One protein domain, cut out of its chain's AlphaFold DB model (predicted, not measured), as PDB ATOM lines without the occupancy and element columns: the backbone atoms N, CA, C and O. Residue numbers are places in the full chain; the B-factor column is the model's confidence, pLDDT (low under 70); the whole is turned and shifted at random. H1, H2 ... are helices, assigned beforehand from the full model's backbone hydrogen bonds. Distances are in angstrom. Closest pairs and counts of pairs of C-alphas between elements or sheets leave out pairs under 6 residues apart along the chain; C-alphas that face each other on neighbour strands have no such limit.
ATOM      1  N   TYR A  31      81.922 -29.082  91.517       91.81
ATOM      2  CA  TYR A  31      81.487 -27.739  91.127       91.81
ATOM      3  C   TYR A  31      82.558 -26.679  91.432       91.81
ATOM      4  O   TYR A  31      82.808 -25.801  90.609       91.81
ATOM      5  N   ASP A  32      83.246 -26.811  92.567       94.38
ATOM      6  CA  ASP A  32      84.322 -25.905  92.972       94.38
ATOM      7  C   ASP A  32      85.522 -25.977  92.017       94.38
ATOM      8  O   ASP A  32      86.125 -24.948  91.705       94.38
ATOM      9  N   ASP A  33      85.845 -27.165  91.493       94.56
ATOM     10  CA  ASP A  33      86.897 -27.324  90.483       94.56
ATOM     11  C   ASP A  33      86.522 -26.636  89.167       94.56
ATOM     12  O   ASP A  33      87.363 -25.959  88.569       94.56
ATOM     13  N   VAL A  34      85.257 -26.749  88.745       95.38
ATOM     14  CA  VAL A  34      84.732 -26.063  87.553       95.38
ATOM     15  C   VAL A  34      84.781 -24.541  87.741       95.38
ATOM     16  O   VAL A  34      85.304 -23.826  86.889       95.38
ATOM     17  N   VAL A  35      84.324 -24.029  88.888       96.81
ATOM     18  CA  VAL A  35      84.393 -22.597  89.237       96.81
ATOM     19  C   VAL A  35      85.839 -22.095  89.250       96.81
ATOM     20  O   VAL A  35      86.142 -21.036  88.693       96.81
ATOM     21  N   LYS A  36      86.764 -22.866  89.830       95.38
ATOM     22  CA  LYS A  36      88.194 -22.537  89.865       95.38
ATOM     23  C   LYS A  36      88.824 -22.536  88.470       95.38
ATOM     24  O   LYS A  36      89.675 -21.686  88.198       95.38
ATOM     25  N   GLY A  37      88.422 -23.462  87.600       96.06
ATOM     26  CA  GLY A  37      88.803 -23.484  86.185       96.06
ATOM     27  C   GLY A  37      88.329 -22.228  85.460       96.06
ATOM     28  O   GLY A  37      89.144 -21.497  84.898       96.06
ATOM     29  N   CYS A  38      87.043 -21.905  85.590       96.94
ATOM     30  CA  CYS A  38      86.450 -20.700  85.021       96.94
ATOM     31  C   CYS A  38      87.156 -19.414  85.478       96.94
ATOM     32  O   CYS A  38      87.496 -18.575  84.646       96.94
ATOM     33  N   LYS A  39      87.454 -19.275  86.780       95.00
ATOM     34  CA  LYS A  39      88.188 -18.114  87.315       95.00
ATOM     35  C   LYS A  39      89.545 -17.928  86.628       95.00
ATOM     36  O   LYS A  39      89.895 -16.818  86.238       95.00
ATOM     37  N   LYS A  40      90.304 -19.015  86.448       94.81
ATOM     38  CA  LYS A  40      91.599 -18.981  85.745       94.81
ATOM     39  C   LYS A  40      91.442 -18.609  84.271       94.81
ATOM     40  O   LYS A  40      92.246 -17.834  83.760       94.81
ATOM     41  N   ALA A  41      90.424 -19.149  83.604       95.12
ATOM     42  CA  ALA A  41      90.163 -18.865  82.199       95.12
ATOM     43  C   ALA A  41      89.772 -17.397  81.973       95.12
ATOM     44  O   ALA A  41      90.267 -16.781  81.034       95.12
ATOM     45  N   LEU A  42      88.952 -16.815  82.855       94.56
ATOM     46  CA  LEU A  42      88.587 -15.396  82.803       94.56
ATOM     47  C   LEU A  42      89.793 -14.475  83.024       94.56
ATOM     48  O   LEU A  42      89.948 -13.506  82.283       94.56
ATOM     49  N   ALA A  43      90.680 -14.799  83.971       90.50
ATOM     50  CA  ALA A  43      91.923 -14.050  84.165       90.50
ATOM     51  C   ALA A  43      92.802 -14.083  82.899       90.50
ATOM     52  O   ALA A  43      93.179 -13.041  82.371       90.50
ATOM     53  N   ALA A  44      93.030 -15.277  82.338       90.31
ATOM     54  CA  ALA A  44      93.807 -15.438  81.110       90.31
ATOM     55  C   ALA A  44      93.144 -14.799  79.873       90.31
ATOM     56  O   ALA A  44      93.832 -14.446  78.913       90.31
ATOM     57  N   GLN A  45      91.812 -14.683  79.863       87.62
ATOM     58  CA  GLN A  45      91.061 -14.003  78.810       87.62
ATOM     59  C   GLN A  45      91.257 -12.485  78.875       87.62
ATOM     60  O   GLN A  45      91.459 -11.876  77.823       87.62
ATOM     61  N   GLY A  46      91.216 -11.893  80.076       79.44
ATOM     62  CA  GLY A  46      91.469 -10.466  80.292       79.44
ATOM     63  C   GLY A  46      92.845 -10.041  79.778       79.44
ATOM     64  O   GLY A  46      92.947  -9.076  79.028       79.44
ATOM     65  N   ASP A  47      93.876 -10.847  80.047       77.94
ATOM     66  CA  ASP A  47      95.253 -10.605  79.581       77.94
ATOM     67  C   ASP A  47      95.414 -10.642  78.049       77.94
ATOM     68  O   ASP A  47      96.438 -10.216  77.515       77.94
ATOM     69  N   ARG A  48      94.433 -11.196  77.323       83.00
ATOM     70  CA  ARG A  48      94.472 -11.389  75.864       83.00
ATOM     71  C   ARG A  48      93.366 -10.639  75.120       83.00
ATOM     72  O   ARG A  48      93.162 -10.915  73.940       83.00
ATOM     73  N   GLU A  49      92.617  -9.771  75.802       74.75
ATOM     74  CA  GLU A  49      91.434  -9.081  75.256       74.75
ATOM     75  C   GLU A  49      90.407 -10.033  74.601       74.75
ATOM     76  O   GLU A  49      89.694  -9.689  73.652       74.75
ATOM     77  N   GLY A  50      90.333 -11.276  75.088       78.38
ATOM     78  CA  GLY A  50      89.445 -12.285  74.521       78.38
ATOM     79  C   GLY A  50      87.970 -11.958  74.777       78.38
ATOM     80  O   GLY A  50      87.613 -11.307  75.760       78.38
ATOM     81  N   LYS A  51      87.079 -12.437  73.901       82.56
ATOM     82  CA  LYS A  51      85.629 -12.184  73.980       82.56
ATOM     83  C   LYS A  51      84.835 -13.472  74.168       82.56
ATOM     84  O   LYS A  51      85.249 -14.539  73.723       82.56
ATOM     85  N   GLY A  52      83.643 -13.330  74.744       89.00
ATOM     86  CA  GLY A  52      82.714 -14.434  74.974       89.00
ATOM     87  C   GLY A  52      82.973 -15.175  76.285       89.00
ATOM     88  O   GLY A  52      83.810 -14.770  77.090       89.00
ATOM     89  N   ARG A  53      82.202 -16.242  76.502       92.50
ATOM     90  CA  ARG A  53      82.316 -17.117  77.672       92.50
ATOM     91  C   ARG A  53      83.362 -18.207  77.400       92.50
ATOM     92  O   ARG A  53      83.208 -18.910  76.400       92.50
ATOM     93  N   PRO A  54      84.380 -18.388  78.263       93.94
ATOM     94  CA  PRO A  54      85.305 -19.511  78.153       93.94
ATOM     95  C   PRO A  54      84.596 -20.860  78.249       93.94
ATOM     96  O   PRO A  54      83.690 -21.012  79.068       93.94
ATOM     97  N   ALA A  55      85.077 -21.857  77.504       93.56
ATOM     98  CA  ALA A  55      84.598 -23.237  77.621       93.56
ATOM     99  C   ALA A  55      84.802 -23.804  79.039       93.56
ATOM    100  O   ALA A  55      83.958 -24.530  79.547       93.56
ATOM    101  N   ASP A  56      85.865 -23.394  79.739       94.12
ATOM    102  CA  ASP A  56      86.113 -23.792  81.135       94.12
ATOM    103  C   ASP A  56      85.075 -23.231  82.124       94.12
ATOM    104  O   ASP A  56      85.031 -23.630  83.285       94.12
ATOM    105  N   CYS A  57      84.240 -22.291  81.680       95.50
ATOM    106  CA  CYS A  57      83.099 -21.810  82.440       95.50
ATOM    107  C   CYS A  57      81.825 -22.615  82.168       95.50
ATOM    108  O   CYS A  57      80.793 -22.298  82.764       95.50
ATOM    109  N   ASP A  58      81.846 -23.621  81.293       94.19
ATOM    110  CA  ASP A  58      80.700 -24.494  81.051       94.19
ATOM    111  C   ASP A  58      80.364 -25.281  82.325       94.19
ATOM    112  O   ASP A  58      81.218 -25.872  82.975       94.19
ATOM    113  N   GLY A  59      79.094 -25.236  82.730       92.19
ATOM    114  CA  GLY A  59      78.631 -25.828  83.992       92.19
ATOM    115  C   GLY A  59      78.615 -24.873  85.191       92.19
ATOM    116  O   GLY A  59      77.948 -25.178  86.178       92.19
ATOM    117  N   VAL A  60      79.234 -23.687  85.102       96.81
ATOM    118  CA  VAL A  60      79.076 -22.635  86.124       96.81
ATOM    119  C   VAL A  60      77.674 -22.024  86.036       96.81
ATOM    120  O   VAL A  60      77.195 -21.661  84.953       96.81
ATOM    121  N   ARG A  61      76.999 -21.900  87.185       96.81
ATOM    122  CA  ARG A  61      75.677 -21.264  87.285       96.81
ATOM    123  C   ARG A  61      75.776 -19.795  86.892       96.81
ATOM    124  O   ARG A  61      76.775 -19.144  87.159       96.81
ATOM    125  N   LYS A  62      74.707 -19.249  86.307       96.06
ATOM    126  CA  LYS A  62      74.700 -17.871  85.793       96.06
ATOM    127  C   LYS A  62      75.147 -16.836  86.836       96.06
ATOM    128  O   LYS A  62      76.024 -16.045  86.536       96.06
ATOM    129  N   ASN A  63      74.577 -16.859  88.041       96.50
ATOM    130  CA  ASN A  63      74.908 -15.867  89.072       96.50
ATOM    131  C   ASN A  63      76.377 -15.958  89.510       96.50
ATOM    132  O   ASN A  63      77.018 -14.933  89.712       96.50
ATOM    133  N   ASP A  64      76.912 -17.177  89.605       97.19
ATOM    134  CA  ASP A  64      78.313 -17.396  89.963       97.19
ATOM    135  C   ASP A  64      79.229 -16.949  88.818       97.19
ATOM    136  O   ASP A  64      80.242 -16.304  89.053       97.19
ATOM    137  N   TYR A  65      78.842 -17.218  87.568       96.31
ATOM    138  CA  TYR A  65      79.557 -16.735  86.389       96.31
ATOM    139  C   TYR A  65      79.590 -15.203  86.334       96.31
ATOM    140  O   TYR A  65      80.659 -14.632  86.145       96.31
ATOM    141  N   ASP A  66      78.454 -14.537  86.551       96.38
ATOM    142  CA  ASP A  66      78.375 -13.074  86.568       96.38
ATOM    143  C   ASP A  66      79.279 -12.486  87.671       96.38
ATOM    144  O   ASP A  66      79.991 -11.509  87.438       96.38
ATOM    145  N   ALA A  67      79.314 -13.119  88.851       96.00
ATOM    146  CA  ALA A  67      80.204 -12.726  89.942       96.00
ATOM    147  C   ALA A  67      81.689 -12.927  89.590       96.00
ATOM    148  O   ALA A  67      82.504 -12.055  89.880       96.00
ATOM    149  N   LEU A  68      82.047 -14.034  88.932       95.69
ATOM    150  CA  LEU A  68      83.419 -14.297  88.478       95.69
ATOM    151  C   LEU A  68      83.871 -13.323  87.385       95.69
ATOM    152  O   LEU A  68      85.026 -12.911  87.376       95.69
ATOM    153  N   VAL A  69      82.978 -12.952  86.464       94.62
ATOM    154  CA  VAL A  69      83.266 -11.946  85.431       94.62
ATOM    155  C   VAL A  69      83.524 -10.586  86.072       94.62
ATOM    156  O   VAL A  69      84.489  -9.918  85.704       94.62
ATOM    157  N   LEU A  70      82.704 -10.192  87.052       93.56
ATOM    158  CA  LEU A  70      82.923  -8.959  87.804       93.56
ATOM    159  C   LEU A  70      84.251  -8.998  88.574       93.56
ATOM    160  O   LEU A  70      85.034  -8.060  88.464       93.56
ATOM    161  N   ASP A  71      84.534 -10.085  89.296       93.88
ATOM    162  CA  ASP A  71      85.805 -10.292  90.008       93.88
ATOM    163  C   ASP A  71      87.010 -10.174  89.061       93.88
ATOM    164  O   ASP A  71      87.971  -9.461  89.351       93.88
ATOM    165  N   ALA A  72      86.951 -10.815  87.891       92.88
ATOM    166  CA  ALA A  72      88.005 -10.726  86.886       92.88
ATOM    167  C   ALA A  72      88.193  -9.289  86.369       92.88
ATOM    168  O   ALA A  72      89.328  -8.834  86.242       92.88
ATOM    169  N   ALA A  73      87.103  -8.556  86.123       91.38
ATOM    170  CA  ALA A  73      87.162  -7.166  85.677       91.38
ATOM    171  C   ALA A  73      87.770  -6.239  86.741       91.38
ATOM    172  O   ALA A  73      88.652  -5.446  86.423       91.38
ATOM    173  N   LEU A  74      87.355  -6.367  88.006       93.56
ATOM    174  CA  LEU A  74      87.909  -5.583  89.117       93.56
ATOM    175  C   LEU A  74      89.411  -5.839  89.291       93.56
ATOM    176  O   LEU A  74      90.181  -4.893  89.445       93.56
ATOM    177  N   ASN A  75      89.835  -7.105  89.215       91.94
ATOM    178  CA  ASN A  75      91.252  -7.466  89.267       91.94
ATOM    179  C   ASN A  75      92.033  -6.882  88.080       91.94
ATOM    180  O   ASN A  75      93.116  -6.336  88.277       91.94
ATOM    181  N   HIS A  76      91.490  -6.959  86.863       89.88
ATOM    182  CA  HIS A  76      92.138  -6.420  85.664       89.88
ATOM    183  C   HIS A  76      92.298  -4.892  85.714       89.88
ATOM    184  O   HIS A  76      93.317  -4.365  85.282       89.88
ATOM    185  N   LEU A  77      91.331  -4.184  86.306       90.94
ATOM    186  CA  LEU A  77      91.408  -2.741  86.560       90.94
ATOM    187  C   LEU A  77      92.371  -2.374  87.704       90.94
ATOM    188  O   LEU A  77      92.594  -1.196  87.969       90.94
ATOM    189  N   GLY A  78      92.934  -3.362  88.406       93.12
ATOM    190  CA  GLY A  78      93.801  -3.139  89.561       93.12
ATOM    191  C   GLY A  78      93.051  -2.675  90.812       93.12
ATOM    192  O   GLY A  78      93.679  -2.199  91.753       93.12
ATOM    193  N   TRP A  79      91.725  -2.823  90.856       95.75
ATOM    194  CA  TRP A  79      90.864  -2.364  91.954       95.75
ATOM    195  C   TRP A  79      90.756  -3.370  93.100       95.75
ATOM    196  O   TRP A  79      89.828  -3.299  93.901       95.75
ATOM    197  N   THR A  80      91.656  -4.342  93.168       95.31
ATOM    198  CA  THR A  80      91.667  -5.369  94.210       95.31
ATOM    199  C   THR A  80      92.944  -5.313  95.040       95.31
ATOM    200  O   THR A  80      94.009  -4.875  94.585       95.31
ATOM    201  N   ASP A  81      92.844  -5.729  96.299       93.62
ATOM    202  CA  ASP A  81      93.977  -5.889  97.201       93.62
ATOM    203  C   ASP A  81      94.796  -7.155  96.869       93.62
ATOM    204  O   ASP A  81      94.501  -7.909  95.940       93.62
ATOM    205  N   LYS A  82      95.865  -7.399  97.634       90.19
ATOM    206  CA  LYS A  82      96.739  -8.576  97.464       90.19
ATOM    207  C   LYS A  82      96.040  -9.920  97.716       90.19
ATOM    208  O   LYS A  82      96.573 -10.957  97.331       90.19
ATOM    209  N   ASP A  83      94.902  -9.899  98.400       90.50
ATOM    210  CA  ASP A  83      94.111 -11.077  98.743       90.50
ATOM    211  C   ASP A  83      92.942 -11.268  97.750       90.50
ATOM    212  O   ASP A  83      92.219 -12.261  97.829       90.50
ATOM    213  N   GLY A  84      92.788 -10.357  96.777       86.81
ATOM    214  CA  GLY A  84      91.754 -10.380  95.745       86.81
ATOM    215  C   GLY A  84      90.426  -9.751  96.169       86.81
ATOM    216  O   GLY A  84      89.442  -9.902  95.451       86.81
ATOM    217  N   ASN A  85      90.364  -9.057  97.309       93.50
ATOM    218  CA  ASN A  85      89.161  -8.325  97.705       93.50
ATOM    219  C   ASN A  85      89.121  -6.959  97.029       93.50
ATOM    220  O   ASN A  85      90.159  -6.366  96.752       93.50
ATOM    221  N   PHE A  86      87.921  -6.427  96.810       93.81
ATOM    222  CA  PHE A  86      87.754  -5.080  96.277       93.81
ATOM    223  C   PHE A  86      88.395  -4.022  97.194       93.81
ATOM    224  O   PHE A  86      88.072  -3.928  98.379       93.81
ATOM    225  N   ASP A  87      89.265  -3.202  96.611       96.31
ATOM    226  CA  ASP A  87      89.978  -2.099  97.240       96.31
ATOM    227  C   ASP A  87      89.451  -0.771  96.683       96.31
ATOM    228  O   ASP A  87      89.771  -0.333  95.573       96.31
ATOM    229  N   LYS A  88      88.617  -0.109  97.490       94.62
ATOM    230  CA  LYS A  88      88.007   1.173  97.131       94.62
ATOM    231  C   LYS A  88      89.049   2.268  96.878       94.62
ATOM    232  O   LYS A  88      88.786   3.136  96.049       94.62
ATOM    233  N   GLN A  89      90.177   2.266  97.593       95.31
ATOM    234  CA  GLN A  89      91.173   3.326  97.446       95.31
ATOM    235  C   GLN A  89      91.842   3.216  96.080       95.31
ATOM    236  O   GLN A  89      91.862   4.196  95.346       95.31
ATOM    237  N   LYS A  90      92.243   2.003  95.682       94.12
ATOM    238  CA  LYS A  90      92.798   1.763  94.342       94.12
ATOM    239  C   LYS A  90      91.836   2.135  93.218       94.12
ATOM    240  O   LYS A  90      92.273   2.652  92.194       94.12
ATOM    241  N   MET A  91      90.536   1.886  93.399       94.12
ATOM    242  CA  MET A  91      89.526   2.338  92.441       94.12
ATOM    243  C   MET A  91      89.538   3.865  92.308       94.12
ATOM    244  O   MET A  91      89.628   4.360  91.191       94.12
ATOM    245  N   ILE A  92      89.454   4.600  93.421       94.81
ATOM    246  CA  ILE A  92      89.445   6.072  93.403       94.81
ATOM    247  C   ILE A  92      90.725   6.610  92.763       94.81
ATOM    248  O   ILE A  92      90.631   7.382  91.816       94.81
ATOM    249  N   ASP A  93      91.888   6.126  93.201       93.75
ATOM    250  CA  ASP A  93      93.187   6.561  92.683       93.75
ATOM    251  C   ASP A  93      93.265   6.372  91.154       93.75
ATOM    252  O   ASP A  93      93.664   7.275  90.428       93.75
ATOM    253  N   SER A  94      92.787   5.233  90.636       90.00
ATOM    254  CA  SER A  94      92.792   4.961  89.189       90.00
ATOM    255  C   SER A  94      91.835   5.831  88.364       90.00
ATOM    256  O   SER A  94      92.020   5.951  87.155       90.00
ATOM    257  N   LEU A  95      90.783   6.371  88.987       89.56
ATOM    258  CA  LEU A  95      89.806   7.244  88.334       89.56
ATOM    259  C   LEU A  95      90.271   8.700  88.362       89.56
ATOM    260  O   LEU A  95      90.026   9.421  87.401       89.56
ATOM    261  N   ASP A  96      90.954   9.108  89.432       88.12
ATOM    262  CA  ASP A  96      91.541  10.443  89.563       88.12
ATOM    263  C   ASP A  96      92.766  10.625  88.643       88.12
ATOM    264  O   ASP A  96      93.036  11.736  88.190       88.12
ATOM    265  N   ASP A  97      93.469   9.534  88.312       76.31
ATOM    266  CA  ASP A  97      94.583   9.515  87.352       76.31
ATOM    267  C   ASP A  97      94.136   9.494  85.869       76.31
ATOM    268  O   ASP A  97      94.981   9.578  84.967       76.31
ATOM    269  N   GLN A  98      92.830   9.382  85.573       62.84
ATOM    270  CA  GLN A  98      92.320   9.517  84.200       62.84
ATOM    271  C   GLN A  98      92.181  11.008  83.814       62.84
ATOM    272  O   GLN A  98      91.559  11.762  84.560       62.84
TER     273      GLN A  98
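AT A GLANCE: This is residues 31 to 98 of the 99 residues of an uncharacterized protein of Streptomyces sp. CB01883 (UniProt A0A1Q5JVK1). Two slanting helices, H1 and H2, pack on each other and run the same way, while the short helix H3 sits apart from both at the far end of an elongated outline. After H1 the chain folds back through a long loop, residues 47 to 61, to begin H2. The printed part, 68 residues, has three named helices and no named strand, an all-helix class; it is only just compact, close to loose, with a radius of gyration of the C-alphas of 12.9 A, and spans 39 by 22 by 19 A.

IN THESE COORDINATES: H1, residues 31 to 46, begins at C-alpha (81.487, -27.739, 91.127) and is 22.7 A long. H2, residues 62 to 76, is 20.9 A long. H3, residues 88 to 96, is 12.5 A long and ends at C-alpha (91.541, 10.443, 89.563).

HOW THE PARTS SIT: H1 touches H2 at a steep tilt of 40 degrees; their closest C-alphas, Ala 43 and Ala 72, are 5.8 A apart. H3 is apart from H1 and from H2. In H1, H2 and H3 every O i to N i+4 pair is within hydrogen-bond range.

THE WHOLE: The farthest C-alphas, of Tyr 31 and Asp 97, are 39.7 A apart. Both links are long, and the printed part has no cut. Residue 98 alone has pLDDT under 70.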